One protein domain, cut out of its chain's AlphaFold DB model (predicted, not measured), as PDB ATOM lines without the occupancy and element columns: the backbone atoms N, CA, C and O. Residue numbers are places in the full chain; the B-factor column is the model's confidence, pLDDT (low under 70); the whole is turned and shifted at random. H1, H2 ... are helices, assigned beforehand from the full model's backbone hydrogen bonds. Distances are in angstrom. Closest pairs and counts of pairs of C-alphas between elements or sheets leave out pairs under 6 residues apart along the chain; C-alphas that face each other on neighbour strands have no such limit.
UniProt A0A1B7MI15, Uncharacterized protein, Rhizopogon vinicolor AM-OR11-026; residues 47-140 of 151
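AT A GLANCE: This is residues 47 to 140 of the 151 residues of an uncharacterized protein of Rhizopogon vinicolor AM-OR11-026 (UniProt A0A1B7MI15). Two longer helices, H3 and H4, lie side by side and run opposite ways as the core, and the short helix H2 packs on both of them beside the first half of H3, while H1 sits off the beginning of H4. A long loop, residues 102 to 123, reaches away from the end of H3 and folds back to H4, and in the other long loop, residues 55 to 72, residues 61 to 69 stick out. The printed part has 94 residues with four named helices, in the order H1, H2, H3, H4, and no named strand; the class is all helix. The whole is compact, with a radius of gyration of the C-alphas of 14.1 A and spans of 40 by 30 by 26 A.

IN THESE COORDINATES: H3, the longest helix, holds residues 85 to 101 and runs 24.6 A from C-alpha 85 at (-7.891, -8.352, -52.534) to C-alpha 101 at (-20.971, -24.480, -39.356). H4 holds residues 124 to 138, 20.8 A long, and ends with C-alpha 138 at (0.946, -21.425, -55.559). H2 is residues 73 to 80, 10.6 A long. H1 is residues 48 to 54, 10.0 A long, with C-alpha 48 at (-19.671, -34.437, -52.910).

HOW THE PARTS SIT: H3 and H4 form a helical hairpin and touch, the closest C-alphas being those of Phe 94 and Phe 125, 5.3 A apart. They run opposite ways at a shallow tilt of 18 degrees. H2 and H3 form a second helical hairpin, at a shallow tilt of 28 degrees, opposite ways. H3 touches H2 with residues 85 to 92 alone, and the closest C-alphas, of Gly 79 and Leu 88, are 4.5 A apart. H2 also touches H4, the same way at a steep tilt of 46 degrees, with the C-alphas of Ile 75 and Asp 133 closest at 6.5 A. With 2 of these 3 pairs at a shallow tilt, the helix packing is only just mostly aligned. H1 touches no helix. It is close to H4 but not clearly touching, with the C-alphas of Leu 52 and Leu 124 closest at 7.8 A and a steep tilt of 54 degrees, the same way. H1 is apart from H2 and from H3. In H1, H2, H3 and H4 every O i to N i+4 pair is within hydrogen-bond range.

THE WHOLE: The two C-alphas farthest apart, those of Gly 63 and Glu 113, are 40.8 A apart. The printed part, residues 47 to 140, has no cut. The links H1 to H2, 18 residues, and H3 to H4, 22 residues, are long; the link H2 to H3, 4 residues, is tight. Residues 61 to 69 stand free. The mean pLDDT of the printed part is 82.7, and the model's confidence is under 70 at residues 57 to 69 and 138 to 140.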
ATOM      1  N   ASP A  47     -20.514 -35.012 -57.189       83.00
ATOM      2  CA  ASP A  47     -19.539 -35.854 -56.480       83.00
ATOM      3  C   ASP A  47     -19.041 -35.219 -55.169       83.00
ATOM      4  O   ASP A  47     -17.853 -34.932 -54.971       83.00
ATOM      5  N   ILE A  48     -19.976 -34.966 -54.248       86.44
ATOM      6  CA  ILE A  48     -19.671 -34.437 -52.910       86.44
ATOM      7  C   ILE A  48     -18.779 -35.415 -52.136       86.44
ATOM      8  O   ILE A  48     -17.833 -35.011 -51.453       86.44
ATOM      9  N   GLN A  49     -19.068 -36.711 -52.249       86.50
ATOM     10  CA  GLN A  49     -18.310 -37.750 -51.568       86.50
ATOM     11  C   GLN A  49     -16.869 -37.817 -52.081       86.50
ATOM     12  O   GLN A  49     -15.939 -37.803 -51.269       86.50
ATOM     13  N   GLY A  50     -16.662 -37.825 -53.398       86.44
ATOM     14  CA  GLY A  50     -15.334 -37.794 -54.000       86.44
ATOM     15  C   GLY A  50     -14.565 -36.532 -53.627       86.44
ATOM     16  O   GLY A  50     -13.391 -36.629 -53.272       86.44
ATOM     17  N   PHE A  51     -15.222 -35.366 -53.566       86.00
ATOM     18  CA  PHE A  51     -14.599 -34.143 -53.048       86.00
ATOM     19  C   PHE A  51     -14.086 -34.315 -51.609       86.00
ATOM     20  O   PHE A  51     -12.947 -33.946 -51.313       86.00
ATOM     21  N   LEU A  52     -14.889 -34.879 -50.703       86.88
ATOM     22  CA  LEU A  52     -14.491 -35.068 -49.304       86.88
ATOM     23  C   LEU A  52     -13.393 -36.125 -49.126       86.88
ATOM     24  O   LEU A  52     -12.585 -35.995 -48.206       86.88
ATOM     25  N   ILE A  53     -13.345 -37.143 -49.989       86.50
ATOM     26  CA  ILE A  53     -12.286 -38.166 -49.993       86.50
ATOM     27  C   ILE A  53     -10.981 -37.600 -50.566       86.50
ATOM     28  O   ILE A  53      -9.911 -37.840 -50.014       86.50
ATOM     29  N   ALA A  54     -11.060 -36.853 -51.669       84.56
ATOM     30  CA  ALA A  54      -9.895 -36.319 -52.371       84.56
ATOM     31  C   ALA A  54      -9.232 -35.150 -51.633       84.56
ATOM     32  O   ALA A  54      -8.064 -34.843 -51.865       84.56
ATOM     33  N   THR A  55      -9.980 -34.473 -50.765       82.81
ATOM     34  CA  THR A  55      -9.469 -33.366 -49.959       82.81
ATOM     35  C   THR A  55      -9.138 -33.850 -48.555       82.81
ATOM     36  O   THR A  55      -9.760 -34.771 -48.034       82.81
ATOM     37  N   ASN A  56      -8.166 -33.218 -47.907       71.56
ATOM     38  CA  ASN A  56      -7.867 -33.453 -46.499       71.56
ATOM     39  C   ASN A  56      -8.265 -32.213 -45.695       71.56
ATOM     40  O   ASN A  56      -7.998 -31.087 -46.110       71.56
ATOM     41  N   SER A  57      -8.905 -32.405 -44.539       65.00
ATOM     42  CA  SER A  57      -9.200 -31.308 -43.603       65.00
ATOM     43  C   SER A  57      -7.963 -30.852 -42.822       65.00
ATOM     44  O   SER A  57      -7.937 -29.727 -42.332       65.00
ATOM     45  N   HIS A  58      -6.939 -31.708 -42.739       60.31
ATOM     46  CA  HIS A  58      -5.643 -31.434 -42.129       60.31
ATOM     47  C   HIS A  58      -4.538 -31.680 -43.152       60.31
ATOM     48  O   HIS A  58      -4.236 -32.829 -43.450       60.31
ATOM     49  N   LEU A  59      -3.905 -30.624 -43.663       52.38
ATOM     50  CA  LEU A  59      -2.572 -30.736 -44.256       52.38
ATOM     51  C   LEU A  59      -1.695 -29.582 -43.768       52.38
ATOM     52  O   LEU A  59      -1.524 -28.557 -44.417       52.38
ATOM     53  N   SER A  60      -1.122 -29.798 -42.589       46.06
ATOM     54  CA  SER A  60       0.279 -29.486 -42.323       46.06
ATOM     55  C   SER A  60       0.919 -30.816 -41.938       46.06
ATOM     56  O   SER A  60       0.799 -31.266 -40.806       46.06
ATOM     57  N   SER A  61       1.510 -31.501 -42.917       46.53
ATOM     58  CA  SER A  61       2.448 -32.595 -42.658       46.53
ATOM     59  C   SER A  61       3.838 -31.982 -42.530       46.53
ATOM     60  O   SER A  61       4.628 -32.084 -43.456       46.53
ATOM     61  N   ASP A  62       4.068 -31.251 -41.441       41.75
ATOM     62  CA  ASP A  62       5.358 -31.156 -40.751       41.75
ATOM     63  C   ASP A  62       5.209 -30.175 -39.583       41.75
ATOM     64  O   ASP A  62       5.010 -28.975 -39.774       41.75
ATOM     65  N   GLY A  63       5.288 -30.707 -38.364       44.03
ATOM     66  CA  GLY A  63       5.231 -29.945 -37.119       44.03
ATOM     67  C   GLY A  63       3.900 -30.084 -36.386       44.03
ATOM     68  O   GLY A  63       2.840 -29.790 -36.933       44.03
ATOM     69  N   GLU A  64       3.970 -30.521 -35.126       42.91
ATOM     70  CA  GLU A  64       2.883 -30.434 -34.147       42.91
ATOM     71  C   GLU A  64       2.311 -29.011 -34.130       42.91
ATOM     72  O   GLU A  64       2.854 -28.102 -33.502       42.91
ATOM     73  N   VAL A  65       1.204 -28.801 -34.834       51.19
ATOM     74  CA  VAL A  65       0.386 -27.609 -34.656       51.19
ATOM     75  C   VAL A  65      -0.390 -27.825 -33.351       51.19
ATOM     76  O   VAL A  65      -1.132 -28.808 -33.266       51.19
ATOM     77  N   PRO A  66      -0.228 -26.974 -32.319       50.59
ATOM     78  CA  PRO A  66      -0.963 -27.126 -31.069       50.59
ATOM     79  C   PRO A  66      -2.467 -27.198 -31.343       50.59
ATOM     80  O   PRO A  66      -2.970 -26.437 -32.168       50.59
ATOM     81  N   LEU A  67      -3.189 -28.059 -30.617       52.16
ATOM     82  CA  LEU A  67      -4.652 -28.221 -30.718       52.16
ATOM     83  C   LEU A  67      -5.450 -26.903 -30.566       52.16
ATOM     84  O   LEU A  67      -6.629 -26.867 -30.903       52.16
ATOM     85  N   GLU A  68      -4.813 -25.825 -30.098       54.06
ATOM     86  CA  GLU A  68      -5.388 -24.482 -29.938       54.06
ATOM     87  C   GLU A  68      -5.096 -23.499 -31.091       54.06
ATOM     88  O   GLU A  68      -5.574 -22.362 -31.078       54.06
ATOM     89  N   ALA A  69      -4.305 -23.876 -32.098       68.69
ATOM     90  CA  ALA A  69      -3.976 -22.960 -33.186       68.69
ATOM     91  C   ALA A  69      -5.163 -22.793 -34.149       68.69
ATOM     92  O   ALA A  69      -5.709 -23.763 -34.674       68.69
ATOM     93  N   ASN A  70      -5.547 -21.543 -34.425       81.00
ATOM     94  CA  ASN A  70      -6.602 -21.232 -35.388       81.00
ATOM     95  C   ASN A  70      -6.235 -21.787 -36.788       81.00
ATOM     96  O   ASN A  70      -5.275 -21.293 -37.388       81.00
ATOM     97  N   PRO A  71      -7.020 -22.729 -37.351       83.62
ATOM     98  CA  PRO A  71      -6.683 -23.428 -38.595       83.62
ATOM     99  C   PRO A  71      -6.752 -22.549 -39.854       83.62
ATOM    100  O   PRO A  71      -6.387 -23.008 -40.936       83.62
ATOM    101  N   PHE A  72      -7.223 -21.303 -39.729       89.50
ATOM    102  CA  PHE A  72      -7.270 -20.306 -40.799       89.50
ATOM    103  C   PHE A  72      -6.166 -19.244 -40.693       89.50
ATOM    104  O   PHE A  72      -6.071 -18.397 -41.580       89.50
ATOM    105  N   LEU A  73      -5.371 -19.212 -39.615       88.31
ATOM    106  CA  LEU A  73      -4.459 -18.092 -39.342       88.31
ATOM    107  C   LEU A  73      -3.404 -17.913 -40.437       88.31
ATOM    108  O   LEU A  73      -3.158 -16.794 -40.887       88.31
ATOM    109  N   ASP A  74      -2.798 -19.006 -40.876       86.44
ATOM    110  CA  ASP A  74      -1.835 -19.036 -41.971       86.44
ATOM    111  C   ASP A  74      -2.485 -18.705 -43.324       86.44
ATOM    112  O   ASP A  74      -1.951 -17.868 -44.049       86.44
ATOM    113  N   ILE A  75      -3.678 -19.241 -43.612       87.56
ATOM    114  CA  ILE A  75      -4.446 -18.940 -44.836       87.56
ATOM    115  C   ILE A  75      -4.770 -17.441 -44.936       87.56
ATOM    116  O   ILE A  75      -4.617 -16.808 -45.982       87.56
ATOM    117  N   VAL A  76      -5.229 -16.841 -43.834       87.25
ATOM    118  CA  VAL A  76      -5.574 -15.414 -43.783       87.25
ATOM    119  C   VAL A  76      -4.318 -14.553 -43.902       87.25
ATOM    120  O   VAL A  76      -4.346 -13.530 -44.589       87.25
ATOM    121  N   ARG A  77      -3.208 -14.968 -43.281       86.62
ATOM    122  CA  ARG A  77      -1.919 -14.277 -43.404       86.62
ATOM    123  C   ARG A  77      -1.410 -14.313 -44.846       86.62
ATOM    124  O   ARG A  77      -1.076 -13.251 -45.367       86.62
ATOM    125  N   SER A  78      -1.438 -15.476 -45.496       83.06
ATOM    126  CA  SER A  78      -1.111 -15.650 -46.920       83.06
ATOM    127  C   SER A  78      -1.946 -14.708 -47.798       83.06
ATOM    128  O   SER A  78      -1.413 -13.873 -48.537       83.06
ATOM    129  N   GLY A  79      -3.271 -14.728 -47.614       85.38
ATOM    130  CA  GLY A  79      -4.191 -13.860 -48.346       85.38
ATOM    131  C   GLY A  79      -3.958 -12.360 -48.124       85.38
ATOM    132  O   GLY A  79      -4.221 -11.574 -49.029       85.38
ATOM    133  N   SER A  80      -3.455 -11.941 -46.955       86.25
ATOM    134  CA  SER A  80      -3.205 -10.521 -46.643       86.25
ATOM    135  C   SER A  80      -2.048  -9.911 -47.434       86.25
ATOM    136  O   SER A  80      -2.060  -8.716 -47.715       86.25
ATOM    137  N   THR A  81      -1.083 -10.739 -47.833       86.19
ATOM    138  CA  THR A  81       0.041 -10.335 -48.686       86.19
ATOM    139  C   THR A  81      -0.262 -10.468 -50.180       86.19
ATOM    140  O   THR A  81       0.545 -10.059 -51.012       86.19
ATOM    141  N   HIS A  82      -1.419 -11.032 -50.538       84.81
ATOM    142  CA  HIS A  82      -1.799 -11.290 -51.921       84.81
ATOM    143  C   HIS A  82      -2.288 -10.004 -52.615       84.81
ATOM    144  O   HIS A  82      -3.120  -9.273 -52.082       84.81
ATOM    145  N   SER A  83      -1.826  -9.737 -53.843       86.56
ATOM    146  CA  SER A  83      -2.173  -8.515 -54.600       86.56
ATOM    147  C   SER A  83      -3.661  -8.420 -54.962       86.56
ATOM    148  O   SER A  83      -4.246  -7.340 -54.990       86.56
ATOM    149  N   ASN A  84      -4.291  -9.564 -55.232       85.81
ATOM    150  CA  ASN A  84      -5.732  -9.669 -55.445       85.81
ATOM    151  C   ASN A  84      -6.501  -9.673 -54.111       85.81
ATOM    152  O   ASN A  84      -6.621 -10.711 -53.456       85.81
ATOM    153  N   GLU A  85      -7.097  -8.532 -53.759       84.25
ATOM    154  CA  GLU A  85      -7.891  -8.352 -52.534       84.25
ATOM    155  C   GLU A  85      -9.070  -9.332 -52.379       84.25
ATOM    156  O   GLU A  85      -9.524  -9.600 -51.262       84.25
ATOM    157  N   HIS A  86      -9.582  -9.901 -53.474       88.62
ATOM    158  CA  HIS A  86     -10.686 -10.853 -53.413       88.62
ATOM    159  C   HIS A  86     -10.292 -12.165 -52.723       88.62
ATOM    160  O   HIS A  86     -11.166 -12.822 -52.147       88.62
ATOM    161  N   VAL A  87      -9.001 -12.523 -52.738       89.56
ATOM    162  CA  VAL A  87      -8.479 -13.714 -52.055       89.56
ATOM    163  C   VAL A  87      -8.720 -13.581 -50.558       89.56
ATOM    164  O   VAL A  87      -9.459 -14.382 -49.991       89.56
ATOM    165  N   LEU A  88      -8.219 -12.511 -49.934       92.38
ATOM    166  CA  LEU A  88      -8.419 -12.269 -48.504       92.38
ATOM    167  C   LEU A  88      -9.909 -12.199 -48.132       92.38
ATOM    168  O   LEU A  88     -10.319 -12.775 -47.125       92.38
ATOM    169  N   LYS A  89     -10.736 -11.532 -48.952       93.25
ATOM    170  CA  LYS A  89     -12.193 -11.452 -48.725       93.25
ATOM    171  C   LYS A  89     -12.833 -12.841 -48.706       93.25
ATOM    172  O   LYS A  89     -13.653 -13.128 -47.836       93.25
ATOM    173  N   THR A  90     -12.430 -13.711 -49.626       94.12
ATOM    174  CA  THR A  90     -12.941 -15.083 -49.720       94.12
ATOM    175  C   THR A  90     -12.459 -15.945 -48.557       94.12
ATOM    176  O   THR A  90     -13.272 -16.631 -47.942       94.12
ATOM    177  N   GLN A  91     -11.182 -15.847 -48.174       94.06
ATOM    178  CA  GLN A  91     -10.650 -16.595 -47.031       94.06
ATOM    179  C   GLN A  91     -11.324 -16.200 -45.714       94.06
ATOM    180  O   GLN A  91     -11.696 -17.060 -44.916       94.06
ATOM    181  N   ARG A  92     -11.584 -14.901 -45.511       93.62
ATOM    182  CA  ARG A  92     -12.355 -14.421 -44.354       93.62
ATOM    183  C   ARG A  92     -13.797 -14.925 -44.360       93.62
ATOM    184  O   ARG A  92     -14.323 -15.237 -43.294       93.62
ATOM    185  N   ALA A  93     -14.427 -15.024 -45.532       95.88
ATOM    186  CA  ALA A  93     -15.774 -15.576 -45.647       95.88
ATOM    187  C   ALA A  93     -15.812 -17.059 -45.244       95.88
ATOM    188  O   ALA A  93     -16.665 -17.453 -44.452       95.88
ATOM    189  N   PHE A  94     -14.850 -17.867 -45.701       95.62
ATOM    190  CA  PHE A  94     -14.749 -19.267 -45.281       95.62
ATOM    191  C   PHE A  94     -14.464 -19.427 -43.788       95.62
ATOM    192  O   PHE A  94     -15.098 -20.264 -43.151       95.62
ATOM    193  N   ALA A  95     -13.583 -18.602 -43.214       94.50
ATOM    194  CA  ALA A  95     -13.329 -18.612 -41.773       94.50
ATOM    195  C   ALA A  95     -14.611 -18.329 -40.969       94.50
ATOM    196  O   ALA A  95     -14.901 -19.024 -39.997       94.50
ATOM    197  N   HIS A  96     -15.424 -17.364 -41.410       95.12
ATOM    198  CA  HIS A  96     -16.717 -17.079 -40.786       95.12
ATOM    199  C   HIS A  96     -17.704 -18.247 -40.922       95.12
ATOM    200  O   HIS A  96     -18.307 -18.669 -39.939       95.12
ATOM    201  N   PHE A  97     -17.864 -18.820 -42.116       95.12
ATOM    202  CA  PHE A  97     -18.764 -19.963 -42.267       95.12
ATOM    203  C   PHE A  97     -18.284 -21.183 -41.477       95.12
ATOM    204  O   PHE A  97     -19.106 -21.903 -40.918       95.12
ATOM    205  N   SER A  98     -16.973 -21.368 -41.331       93.88
ATOM    206  CA  SER A  98     -16.410 -22.380 -40.441       93.88
ATOM    207  C   SER A  98     -16.693 -22.085 -38.964       93.88
ATOM    208  O   SER A  98     -17.005 -23.009 -38.226       93.88
ATOM    209  N   SER A  99     -16.712 -20.827 -38.509       93.06
ATOM    210  CA  SER A  99     -17.114 -20.543 -37.120       93.06
ATOM    211  C   SER A  99     -18.596 -20.845 -36.855       93.06
ATOM    212  O   SER A  99     -18.966 -21.168 -35.734       93.06
ATOM    213  N   VAL A 100     -19.452 -20.745 -37.879       93.38
ATOM    214  CA  VAL A 100     -20.904 -20.985 -37.764       93.38
ATOM    215  C   VAL A 100     -21.271 -22.462 -37.954       93.38
ATOM    216  O   VAL A 100     -22.143 -22.995 -37.262       93.38
ATOM    217  N   TYR A 101     -20.618 -23.134 -38.902       93.12
ATOM    218  CA  TYR A 101     -20.971 -24.480 -39.356       93.12
ATOM    219  C   TYR A 101     -19.852 -25.512 -39.155       93.12
ATOM    220  O   TYR A 101     -20.058 -26.687 -39.436       93.12
ATOM    221  N   GLY A 102     -18.681 -25.122 -38.653       91.19
ATOM    222  CA  GLY A 102     -17.488 -25.976 -38.575       91.19
ATOM    223  C   GLY A 102     -17.612 -27.175 -37.643       91.19
ATOM    224  O   GLY A 102     -16.925 -28.171 -37.836       91.19
ATOM    225  N   VAL A 103     -18.530 -27.111 -36.679       91.12
ATOM    226  CA  VAL A 103     -18.815 -28.205 -35.738       91.12
ATOM    227  C   VAL A 103     -19.988 -29.084 -36.176       91.12
ATOM    228  O   VAL A 103     -20.408 -29.961 -35.423       91.12
ATOM    229  N   ARG A 104     -20.576 -28.845 -37.360       93.50
ATOM    230  CA  ARG A 104     -21.701 -29.660 -37.833       93.50
ATOM    231  C   ARG A 104     -21.216 -31.074 -38.160       93.50
ATOM    232  O   ARG A 104     -20.293 -31.209 -38.966       93.50
ATOM    233  N   PRO A 105     -21.805 -32.115 -37.545       92.94
ATOM    234  CA  PRO A 105     -21.438 -33.488 -37.848       92.94
ATOM    235  C   PRO A 105     -21.966 -33.892 -39.227       92.94
ATOM    236  O   PRO A 105     -22.867 -33.253 -39.777       92.94
ATOM    237  N   LYS A 106     -21.446 -35.007 -39.743       92.69
ATOM    238  CA  LYS A 106     -22.038 -35.692 -40.896       92.69
ATOM    239  C   LYS A 106     -23.514 -35.993 -40.637       92.69
ATOM    240  O   LYS A 106     -23.905 -36.265 -39.502       92.69
ATOM    241  N   GLY A 107     -24.327 -35.914 -41.683       90.25
ATOM    242  CA  GLY A 107     -25.779 -36.075 -41.604       90.25
ATOM    243  C   GLY A 107     -26.550 -34.823 -41.171       90.25
ATOM    244  O   GLY A 107     -27.776 -34.816 -41.226       90.25
ATOM    245  N   TYR A 108     -25.877 -33.726 -40.795       92.69
ATOM    246  CA  TYR A 108     -26.567 -32.473 -40.456       92.69
ATOM    247  C   TYR A 108     -27.394 -31.914 -41.631       92.69
ATOM    248  O   TYR A 108     -28.421 -31.274 -41.416       92.69
ATOM    249  N   PHE A 109     -26.971 -32.179 -42.872       89.88
ATOM    250  CA  PHE A 109     -27.604 -31.670 -44.092       89.88
ATOM    251  C   PHE A 109     -28.490 -32.698 -44.823       89.88
ATOM    252  O   PHE A 109     -28.903 -32.452 -45.954       89.88
ATOM    253  N   THR A 110     -28.829 -33.830 -44.193       90.38
ATOM    254  CA  THR A 110     -29.607 -34.912 -44.832       90.38
ATOM    255  C   THR A 110     -31.023 -34.496 -45.246       90.38
ATOM    256  O   THR A 110     -31.570 -35.046 -46.194       90.38
ATOM    257  N   CYS A 111     -31.628 -33.501 -44.596       87.25
ATOM    258  CA  CYS A 111     -32.982 -33.035 -44.924       87.25
ATOM    259  C   CYS A 111     -33.017 -32.039 -46.100       87.25
ATOM    260  O   CYS A 111     -33.808 -31.094 -46.084       87.25
ATOM    261  N   THR A 112     -32.136 -32.198 -47.090       86.56
ATOM    262  CA  THR A 112     -32.055 -31.318 -48.264       86.56
ATOM    263  C   THR A 112     -32.257 -32.109 -49.554       86.56
ATOM    264  O   THR A 112     -32.102 -33.324 -49.582       86.56
ATOM    265  N   GLU A 113     -32.603 -31.414 -50.636       86.25
ATOM    266  CA  GLU A 113     -32.751 -32.003 -51.979       86.25
ATOM    267  C   GLU A 113     -31.392 -32.269 -52.664       86.25
ATOM    268  O   GLU A 113     -31.349 -32.676 -53.822       86.25
ATOM    269  N   LEU A 114     -30.276 -32.000 -51.975       85.50
ATOM    270  CA  LEU A 114     -28.929 -32.143 -52.513       85.50
ATOM    271  C   LEU A 114     -28.429 -33.578 -52.304       85.50
ATOM    272  O   LEU A 114     -28.183 -34.001 -51.176       85.50
ATOM    273  N   GLU A 115     -28.248 -34.308 -53.401       87.00
ATOM    274  CA  GLU A 115     -27.648 -35.645 -53.397       87.00
ATOM    275  C   GLU A 115     -26.237 -35.612 -52.782       87.00
ATOM    276  O   GLU A 115     -25.444 -34.718 -53.084       87.00
ATOM    277  N   GLY A 116     -25.931 -36.552 -51.881       88.06
ATOM    278  CA  GLY A 116     -24.652 -36.604 -51.169       88.06
ATOM    279  C   GLY A 116     -24.532 -35.624 -49.994       88.06
ATOM    280  O   GLY A 116     -23.469 -35.524 -49.377       88.06
ATOM    281  N   ALA A 117     -25.584 -34.879 -49.638       90.44
ATOM    282  CA  ALA A 117     -25.537 -33.960 -48.500       90.44
ATOM    283  C   ALA A 117     -25.336 -34.671 -47.147       90.44
ATOM    284  O   ALA A 117     -24.846 -34.066 -46.195       90.44
ATOM    285  N   GLU A 118     -25.660 -35.958 -47.046       91.56
ATOM    286  CA  GLU A 118     -25.480 -36.770 -45.845       91.56
ATOM    287  C   GLU A 118     -24.010 -36.935 -45.435       91.56
ATOM    288  O   GLU A 118     -23.718 -37.081 -44.246       91.56
ATOM    289  N   VAL A 119     -23.073 -36.860 -46.386       91.38
ATOM    290  CA  VAL A 119     -21.639 -36.965 -46.084       91.38
ATOM    291  C   VAL A 119     -21.002 -35.626 -45.708       91.38
ATOM    292  O   VAL A 119     -19.883 -35.626 -45.190       91.38
ATOM    293  N   LEU A 120     -21.697 -34.500 -45.925       90.88
ATOM    294  CA  LEU A 120     -21.199 -33.164 -45.597       90.88
ATOM    295  C   LEU A 120     -21.057 -32.972 -44.088       90.88
ATOM    296  O   LEU A 120     -21.971 -33.244 -43.313       90.88
ATOM    297  N   ASP A 121     -19.922 -32.404 -43.693       92.50
ATOM    298  CA  ASP A 121     -19.650 -31.954 -42.334       92.50
ATOM    299  C   ASP A 121     -19.063 -30.536 -42.333       92.50
ATOM    300  O   ASP A 121     -18.800 -29.921 -43.374       92.50
ATOM    301  N   GLY A 122     -18.854 -29.996 -41.135       90.75
ATOM    302  CA  GLY A 122     -18.328 -28.651 -40.941       90.75
ATOM    303  C   GLY A 122     -16.911 -28.416 -41.475       90.75
ATOM    304  O   GLY A 122     -16.506 -27.260 -41.635       90.75
ATOM    305  N   SER A 123     -16.159 -29.468 -41.820       91.50
ATOM    306  CA  SER A 123     -14.812 -29.322 -42.380       91.50
ATOM    307  C   SER A 123     -14.809 -28.772 -43.813       91.50
ATOM    308  O   SER A 123     -13.768 -28.307 -44.285       91.50
ATOM    309  N   LEU A 124     -15.970 -28.751 -44.485       91.88
ATOM    310  CA  LEU A 124     -16.163 -28.231 -45.844       91.88
ATOM    311  C   LEU A 124     -15.498 -26.863 -46.065       91.88
ATOM    312  O   LEU A 124     -14.775 -26.668 -47.041       91.88
ATOM    313  N   PHE A 125     -15.722 -25.915 -45.152       93.12
ATOM    314  CA  PHE A 125     -15.250 -24.538 -45.314       93.12
ATOM    315  C   PHE A 125     -13.731 -24.414 -45.182       93.12
ATOM    316  O   PHE A 125     -13.117 -23.639 -45.914       93.12
ATOM    317  N   LEU A 126     -13.114 -25.208 -44.301       91.94
ATOM    318  CA  LEU A 126     -11.658 -25.246 -44.162       91.94
ATOM    319  C   LEU A 126     -11.006 -25.868 -45.404       91.94
ATOM    320  O   LEU A 126     -10.046 -25.312 -45.936       91.94
ATOM    321  N   ARG A 127     -11.570 -26.968 -45.918       91.81
ATOM    322  CA  ARG A 127     -11.113 -27.609 -47.164       91.81
ATOM    323  C   ARG A 127     -11.182 -26.636 -48.345       91.81
ATOM    324  O   ARG A 127     -10.212 -26.488 -49.084       91.81
ATOM    325  N   ALA A 128     -12.301 -25.925 -48.492       91.88
ATOM    326  CA  ALA A 128     -12.485 -24.933 -49.551       91.88
ATOM    327  C   ALA A 128     -11.507 -23.749 -49.438       91.88
ATOM    328  O   ALA A 128     -10.979 -23.288 -50.453       91.88
ATOM    329  N   ALA A 129     -11.233 -23.278 -48.218       92.12
ATOM    330  CA  ALA A 129     -10.265 -22.215 -47.959       92.12
ATOM    331  C   ALA A 129      -8.845 -22.611 -48.383       92.12
ATOM    332  O   ALA A 129      -8.191 -21.864 -49.114       92.12
ATOM    333  N   ARG A 130      -8.408 -23.818 -48.000       89.12
ATOM    334  CA  ARG A 130      -7.093 -24.372 -48.359       89.12
ATOM    335  C   ARG A 130      -6.922 -24.509 -49.864       89.12
ATOM    336  O   ARG A 130      -5.992 -23.937 -50.415       89.12
ATOM    337  N   LEU A 131      -7.876 -25.147 -50.543       88.81
ATOM    338  CA  LEU A 131      -7.843 -25.278 -52.002       88.81
ATOM    339  C   LEU A 131      -7.828 -23.921 -52.715       88.81
ATOM    340  O   LEU A 131      -7.195 -23.768 -53.759       88.81
ATOM    341  N   THR A 132      -8.529 -22.927 -52.164       89.12
ATOM    342  CA  THR A 132      -8.516 -21.566 -52.711       89.12
ATOM    343  C   THR A 132      -7.144 -20.917 -52.534       89.12
ATOM    344  O   THR A 132      -6.664 -20.279 -53.464       89.12
ATOM    345  N   ASP A 133      -6.500 -21.077 -51.378       87.31
ATOM    346  CA  ASP A 133      -5.152 -20.547 -51.137       87.31
ATOM    347  C   ASP A 133      -4.110 -21.250 -52.009       87.31
ATOM    348  O   ASP A 133      -3.340 -20.586 -52.688       87.31
ATOM    349  N   GLU A 134      -4.155 -22.579 -52.107       85.75
ATOM    350  CA  GLU A 134      -3.287 -23.352 -53.002       85.75
ATOM    351  C   GLU A 134      -3.415 -22.896 -54.460       85.75
ATOM    352  O   GLU A 134      -2.415 -22.657 -55.140       85.75
ATOM    353  N   HIS A 135      -4.649 -22.725 -54.940       83.19
ATOM    354  CA  HIS A 135      -4.895 -22.298 -56.312       83.19
ATOM    355  C   HIS A 135      -4.403 -20.871 -56.583       83.19
ATOM    356  O   HIS A 135      -3.826 -20.613 -57.640       83.19
ATOM    357  N   MET A 136      -4.637 -19.950 -55.646       83.12
ATOM    358  CA  MET A 136      -4.344 -18.528 -55.838       83.12
ATOM    359  C   MET A 136      -2.879 -18.182 -55.549       83.12
ATOM    360  O   MET A 136      -2.295 -17.390 -56.284       83.12
ATOM    361  N   SER A 137      -2.277 -18.789 -54.524       73.12
ATOM    362  CA  SER A 137      -0.942 -18.450 -54.016       73.12
ATOM    363  C   SER A 137       0.169 -19.271 -54.669       73.12
ATOM    364  O   SER A 137       1.263 -18.753 -54.889       73.12
ATOM    365  N   HIS A 138      -0.090 -20.539 -55.017       63.22
ATOM    366  CA  HIS A 138       0.946 -21.425 -55.559       63.22
ATOM    367  C   HIS A 138       0.876 -21.621 -57.073       63.22
ATOM    368  O   HIS A 138       1.842 -22.121 -57.645       63.22
ATOM    369  N   GLY A 139      -0.212 -21.221 -57.747       56.97
ATOM    370  CA  GLY A 139      -0.320 -21.242 -59.215       56.97
ATOM    371  C   GLY A 139       0.006 -22.595 -59.868       56.97
ATOM    372  O   GLY A 139       0.250 -22.659 -61.071       56.97
ATOM    373  N   THR A 140       0.037 -23.685 -59.094       49.44
ATOM    374  CA  THR A 140       0.697 -24.949 -59.458       49.44
ATOM    375  C   THR A 140      -0.043 -25.726 -60.540       49.44
ATOM    376  O   THR A 140       0.509 -26.669 -61.105       49.44
TER     377      THR A 140